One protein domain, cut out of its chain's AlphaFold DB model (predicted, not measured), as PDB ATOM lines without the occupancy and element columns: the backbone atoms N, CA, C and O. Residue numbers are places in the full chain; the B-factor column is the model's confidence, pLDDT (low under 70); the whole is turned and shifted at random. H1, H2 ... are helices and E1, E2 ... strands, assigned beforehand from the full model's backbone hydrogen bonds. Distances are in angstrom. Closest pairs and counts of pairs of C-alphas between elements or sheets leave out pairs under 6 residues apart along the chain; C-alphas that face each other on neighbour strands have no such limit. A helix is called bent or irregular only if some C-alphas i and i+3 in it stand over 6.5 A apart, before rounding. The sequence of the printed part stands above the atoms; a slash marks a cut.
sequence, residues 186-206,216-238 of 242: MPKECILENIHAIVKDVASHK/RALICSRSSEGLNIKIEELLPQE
ATOM      1  N   MET A 186     -10.479  -0.411 -98.965       73.88
ATOM      2  CA  MET A 186     -10.315  -1.861 -98.983       73.88
ATOM      3  C   MET A 186     -11.201  -2.510 -97.903       73.88
ATOM      4  O   MET A 186     -11.055  -2.185 -96.722       73.88
ATOM      5  N   PRO A 187     -12.103  -3.442 -98.265       81.88
ATOM      6  CA  PRO A 187     -12.924  -4.142 -97.286       81.88
ATOM      7  C   PRO A 187     -12.040  -4.928 -96.310       81.88
ATOM      8  O   PRO A 187     -10.962  -5.409 -96.666       81.88
ATOM      9  N   LYS A 188     -12.511  -5.062 -95.063       82.25
ATOM     10  CA  LYS A 188     -11.751  -5.677 -93.960       82.25
ATOM     11  C   LYS A 188     -11.223  -7.067 -94.319       82.25
ATOM     12  O   LYS A 188     -10.093  -7.385 -93.981       82.25
ATOM     13  N   GLU A 189     -12.024  -7.855 -95.029       87.12
ATOM     14  CA  GLU A 189     -11.680  -9.209 -95.473       87.12
ATOM     15  C   GLU A 189     -10.445  -9.209 -96.383       87.12
ATOM     16  O   GLU A 189      -9.467  -9.882 -96.078       87.12
ATOM     17  N   CYS A 190     -10.415  -8.360 -97.414       84.31
ATOM     18  CA  CYS A 190      -9.258  -8.240 -98.304       84.31
ATOM     19  C   CYS A 190      -8.004  -7.722 -97.579       84.31
ATOM     20  O   CYS A 190      -6.890  -8.138 -97.894       84.31
ATOM     21  N   ILE A 191      -8.157  -6.830 -96.592       85.94
ATOM     22  CA  ILE A 191      -7.025  -6.378 -95.765       85.94
ATOM     23  C   ILE A 191      -6.466  -7.558 -94.959       85.94
ATOM     24  O   ILE A 191      -5.251  -7.749 -94.928       85.94
ATOM     25  N   LEU A 192      -7.336  -8.362 -94.340       88.31
ATOM     26  CA  LEU A 192      -6.933  -9.551 -93.589       88.31
ATOM     27  C   LEU A 192      -6.240 -10.573 -94.496       88.31
ATOM     28  O   LEU A 192      -5.168 -11.056 -94.141       88.31
ATOM     29  N   GLU A 193      -6.789 -10.852 -95.678       89.06
ATOM     30  CA  GLU A 193      -6.183 -11.757 -96.663       89.06
ATOM     31  C   GLU A 193      -4.787 -11.294 -97.093       89.06
ATOM     32  O   GLU A 193      -3.856 -12.101 -97.111       89.06
ATOM     33  N   ASN A 194      -4.608  -9.997 -97.361       89.38
ATOM     34  CA  ASN A 194      -3.304  -9.429 -97.706       89.38
ATOM     35  C   ASN A 194      -2.298  -9.573 -96.557       89.38
ATOM     36  O   ASN A 194      -1.152  -9.964 -96.784       89.38
ATOM     37  N   ILE A 195      -2.721  -9.298 -95.319       89.44
ATOM     38  CA  ILE A 195      -1.875  -9.484 -94.134       89.44
ATOM     39  C   ILE A 195      -1.496 -10.962 -93.988       89.44
ATOM     40  O   ILE A 195      -0.322 -11.272 -93.792       89.44
ATOM     41  N   HIS A 196      -2.454 -11.880 -94.132       88.31
ATOM     42  CA  HIS A 196      -2.192 -13.316 -94.089       88.31
ATOM     43  C   HIS A 196      -1.223 -13.758 -95.187       88.31
ATOM     44  O   HIS A 196      -0.338 -14.563 -94.911       88.31
ATOM     45  N   ALA A 197      -1.368 -13.252 -96.412       89.88
ATOM     46  CA  ALA A 197      -0.471 -13.572 -97.518       89.88
ATOM     47  C   ALA A 197       0.966 -13.124 -97.217       89.88
ATOM     48  O   ALA A 197       1.886 -13.924 -97.346       89.88
ATOM     49  N   ILE A 198       1.148 -11.892 -96.730       88.69
ATOM     50  CA  ILE A 198       2.464 -11.345 -96.367       88.69
ATOM     51  C   ILE A 198       3.091 -12.147 -95.221       88.69
ATOM     52  O   ILE A 198       4.255 -12.530 -95.299       88.69
ATOM     53  N   VAL A 199       2.328 -12.429 -94.161       88.25
ATOM     54  CA  VAL A 199       2.827 -13.199 -93.011       88.25
ATOM     55  C   VAL A 199       3.215 -14.619 -93.431       88.25
ATOM     56  O   VAL A 199       4.268 -15.099 -93.019       88.25
ATOM     57  N   LYS A 200       2.411 -15.279 -94.276       86.56
ATOM     58  CA  LYS A 200       2.707 -16.624 -94.799       86.56
ATOM     59  C   LYS A 200       3.950 -16.638 -95.686       86.56
ATOM     60  O   LYS A 200       4.775 -17.535 -95.539       86.56
ATOM     61  N   ASP A 201       4.087 -15.658 -96.572       88.56
ATOM     62  CA  ASP A 201       5.238 -15.533 -97.467       88.56
ATOM     63  C   ASP A 201       6.532 -15.313 -96.673       88.56
ATOM     64  O   ASP A 201       7.492 -16.072 -96.803       88.56
ATOM     65  N   VAL A 202       6.522 -14.369 -95.728       85.06
ATOM     66  CA  VAL A 202       7.673 -14.113 -94.849       85.06
ATOM     67  C   VAL A 202       8.001 -15.344 -94.002       85.06
ATOM     68  O   VAL A 202       9.166 -15.726 -93.913       85.06
ATOM     69  N   ALA A 203       6.995 -16.014 -93.433       82.44
ATOM     70  CA  ALA A 203       7.195 -17.243 -92.667       82.44
ATOM     71  C   ALA A 203       7.811 -18.382 -93.504       82.44
ATOM     72  O   ALA A 203       8.557 -19.193 -92.953       82.44
ATOM     73  N   SER A 204       7.561 -18.430 -94.819       83.50
ATOM     74  CA  SER A 204       8.132 -19.447 -95.716       83.50
ATOM     75  C   SER A 204       9.658 -19.353 -95.856       83.50
ATOM     76  O   SER A 204      10.323 -20.354 -96.115       83.50
ATOM     77  N   HIS A 205      10.228 -18.169 -95.618       84.25
ATOM     78  CA  HIS A 205      11.664 -17.911 -95.724       84.25
ATOM     79  C   HIS A 205      12.441 -18.166 -94.423       84.25
ATOM     80  O   HIS A 205      13.628 -17.847 -94.345       84.25
ATOM     81  N   LYS A 206      11.797 -18.736 -93.396       79.62
ATOM     82  CA  LYS A 206      12.419 -19.029 -92.097       79.62
ATOM     83  C   LYS A 206      13.554 -20.065 -92.239       79.62
ATOM     84  O   LYS A 206      13.285 -21.201 -92.627       79.62
ATOM     85  N   ARG A 216       6.906  -9.342 -83.561       84.25
ATOM     86  CA  ARG A 216       5.930  -8.252 -83.381       84.25
ATOM     87  C   ARG A 216       5.453  -7.711 -84.721       84.25
ATOM     88  O   ARG A 216       6.258  -7.508 -85.626       84.25
ATOM     89  N   ALA A 217       4.155  -7.434 -84.822       85.56
ATOM     90  CA  ALA A 217       3.546  -6.809 -85.988       85.56
ATOM     91  C   ALA A 217       2.774  -5.567 -85.551       85.56
ATOM     92  O   ALA A 217       1.997  -5.599 -84.596       85.56
ATOM     93  N   LEU A 218       3.006  -4.479 -86.276       88.50
ATOM     94  CA  LEU A 218       2.379  -3.181 -86.076       88.50
ATOM     95  C   LEU A 218       1.673  -2.786 -87.368       88.50
ATOM     96  O   LEU A 218       2.286  -2.831 -88.435       88.50
ATOM     97  N   ILE A 219       0.418  -2.353 -87.272       87.75
ATOM     98  CA  ILE A 219      -0.294  -1.740 -88.398       87.75
ATOM     99  C   ILE A 219      -0.546  -0.271 -88.102       87.75
ATOM    100  O   ILE A 219      -1.001   0.095 -87.022       87.75
ATOM    101  N   CYS A 220      -0.242   0.572 -89.083       82.75
ATOM    102  CA  CYS A 220      -0.480   2.007 -89.040       82.75
ATOM    103  C   CYS A 220      -1.052   2.477 -90.379       82.75
ATOM    104  O   CYS A 220      -0.722   1.939 -91.440       82.75
ATOM    105  N   SER A 221      -1.910   3.492 -90.332       79.06
ATOM    106  CA  SER A 221      -2.245   4.301 -91.498       79.06
ATOM    107  C   SER A 221      -1.303   5.508 -91.569       79.06
ATOM    108  O   SER A 221      -0.488   5.745 -90.679       79.06
ATOM    109  N   ARG A 222      -1.417   6.310 -92.631       73.88
ATOM    110  CA  ARG A 222      -0.548   7.476 -92.869       73.88
ATOM    111  C   ARG A 222      -0.547   8.503 -91.727       73.88
ATOM    112  O   ARG A 222       0.417   9.253 -91.599       73.88
ATOM    113  N   SER A 223      -1.622   8.573 -90.950       73.31
ATOM    114  CA  SER A 223      -1.809   9.567 -89.888       73.31
ATOM    115  C   SER A 223      -2.234   8.967 -88.551       73.31
ATOM    116  O   SER A 223      -2.470   9.727 -87.616       73.31
ATOM    117  N   SER A 224      -2.370   7.642 -88.447       78.69
ATOM    118  CA  SER A 224      -2.771   6.991 -87.199       78.69
ATOM    119  C   SER A 224      -1.571   6.542 -86.375       78.69
ATOM    120  O   SER A 224      -0.470   6.331 -86.883       78.69
ATOM    121  N   GLU A 225      -1.830   6.310 -85.095       85.75
ATOM    122  CA  GLU A 225      -0.924   5.575 -84.222       85.75
ATOM    123  C   GLU A 225      -0.760   4.121 -84.707       85.75
ATOM    124  O   GLU A 225      -1.605   3.587 -85.437       85.75
ATOM    125  N   GLY A 226       0.358   3.496 -84.329       86.88
ATOM    126  CA  GLY A 226       0.641   2.096 -84.639       86.88
ATOM    127  C   GLY A 226      -0.061   1.157 -83.663       86.88
ATOM    128  O   GLY A 226       0.155   1.240 -82.456       86.88
ATOM    129  N   LEU A 227      -0.875   0.245 -84.187       88.69
ATOM    130  CA  LEU A 227      -1.592  -0.765 -83.414       88.69
ATOM    131  C   LEU A 227      -0.822  -2.086 -83.443       88.69
ATOM    132  O   LEU A 227      -0.522  -2.603 -84.519       88.69
ATOM    133  N   ASN A 228      -0.513  -2.642 -82.269       88.00
ATOM    134  CA  ASN A 228       0.091  -3.973 -82.158       88.00
ATOM    135  C   ASN A 228      -0.947  -5.051 -82.479       88.00
ATOM    136  O   ASN A 228      -2.049  -5.034 -81.928       88.00
ATOM    137  N   ILE A 229      -0.573  -6.013 -83.320       88.38
ATOM    138  CA  ILE A 229      -1.434  -7.129 -83.720       88.38
ATOM    139  C   ILE A 229      -0.876  -8.441 -83.187       88.38
ATOM    140  O   ILE A 229       0.337  -8.656 -83.149       88.38
ATOM    141  N   LYS A 230      -1.786  -9.329 -82.782       85.81
ATOM    142  CA  LYS A 230      -1.465 -10.696 -82.381       85.81
ATOM    143  C   LYS A 230      -1.119 -11.523 -83.621       85.81
ATOM    144  O   LYS A 230      -1.986 -11.830 -84.429       85.81
ATOM    145  N   ILE A 231       0.157 -11.868 -83.769       81.19
ATOM    146  CA  ILE A 231       0.668 -12.635 -84.919       81.19
ATOM    147  C   ILE A 231       0.366 -14.131 -84.789       81.19
ATOM    148  O   ILE A 231       0.251 -14.824 -85.794       81.19
ATOM    149  N   GLU A 232       0.206 -14.627 -83.561       76.81
ATOM    150  CA  GLU A 232      -0.034 -16.047 -83.266       76.81
ATOM    151  C   GLU A 232      -1.282 -16.600 -83.978       76.81
ATOM    152  O   GLU A 232      -1.312 -17.765 -84.352       76.81
ATOM    153  N   GLU A 233      -2.281 -15.750 -84.227       70.38
ATOM    154  CA  GLU A 233      -3.519 -16.096 -84.940       70.38
ATOM    155  C   GLU A 233      -3.344 -16.127 -86.475       70.38
ATOM    156  O   GLU A 233      -4.197 -16.648 -87.191       70.38
ATOM    157  N   LEU A 234      -2.245 -15.567 -86.996       68.19
ATOM    158  CA  LEU A 234      -1.992 -15.376 -88.430       68.19
ATOM    159  C   LEU A 234      -0.955 -16.354 -89.002       68.19
ATOM    160  O   LEU A 234      -0.887 -16.518 -90.225       68.19
ATOM    161  N   LEU A 235      -0.149 -16.982 -88.141       66.88
ATOM    162  CA  LEU A 235       0.843 -17.983 -88.527       66.88
ATOM    163  C   LEU A 235       0.172 -19.340 -88.803       66.88
ATOM    164  O   LEU A 235      -0.799 -19.697 -88.134       66.88
ATOM    165  N   PRO A 236       0.678 -20.131 -89.767       62.91
ATOM    166  CA  PRO A 236       0.260 -21.521 -89.894       62.91
ATOM    167  C   PRO A 236       0.583 -22.246 -88.582       62.91
ATOM    168  O   PRO A 236       1.722 -22.200 -88.119       62.91
ATOM    169  N   GLN A 237      -0.417 -22.880 -87.960       55.28
ATOM    170  CA  GLN A 237      -0.193 -23.698 -86.768       55.28
ATOM    171  C   GLN A 237       0.778 -24.820 -87.149       55.28
ATOM    172  O   GLN A 237       0.423 -25.708 -87.920       55.28
ATOM    173  N   GLU A 238       2.017 -24.756 -86.658       53.50
ATOM    174  CA  GLU A 238       2.956 -25.868 -86.784       53.50
ATOM    175  C   GLU A 238       2.327 -27.060 -86.043       53.50
ATOM    176  O   GLU A 238       2.160 -27.028 -84.819       53.50
TER     177      GLU A 238
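What this domain is: This is residues 186 to 206 and 216 to 238 of the 242 residues of the protein "39S ribosomal protein L1, mitochondrial" of Anabarilius grahami (UniProt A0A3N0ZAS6). One long helix, H1, stands beside a small hairpin of two short strands, E1 and E2, in a loose arrangement. The first residues, 186 to 191, stick out free, and a tail without a named element, residues 230 to 238, leads away from E2. The printed part has 44 residues, with one named helix and two named strands in the order H1, E1, E2; the sheet has the order E1 - E2 and is antiparallel. The class is mixed, helices and strands. The whole is only just loose, close to compact, with a radius of gyration of the C-alphas of 11.5 A, and elongated, spanning 35 by 22 by 17 A.

How they stand to each other: Begin with H1, residues 188 to 204, where every O i to N i+4 pair is within hydrogen-bond range. Past the cut, look at E1, residues 217 to 219, and E2, residues 227 to 229, antiparallel neighbours that form a hairpin, with 138 degrees between their directions. The C-alphas of Leu 218 and Asn 228 face each other at 4.6 A. Check N 219 and O 227, 2.9 A apart, and N 227 and O 219, 2.8 A apart, both within hydrogen-bond range. H1 and E2 are apart.

Where its parts are: Find C-alpha 188 at (-11.751, -5.677, -93.960); from there H1 runs 24.2 A to C-alpha 204 at (8.132, -19.447, -95.716), and it is not bent. E1 begins at Ala 217 and ends at Ile 219. E2 begins at Leu 227 and ends at C-alpha 229, at (-1.434, -7.129, -83.720).

The domain as a whole: The two C-alphas farthest apart are those of Ser 223 and Glu 238, at 35.9 A. Residues 207 to 215 are not printed, and C-alphas 206 and 216 are 15.3 A apart across this cut. The link from E1 to E2 is short, with 7 residues. The mean pLDDT of the printed part is 81.6; look to residues 234 to 238 for values under 70.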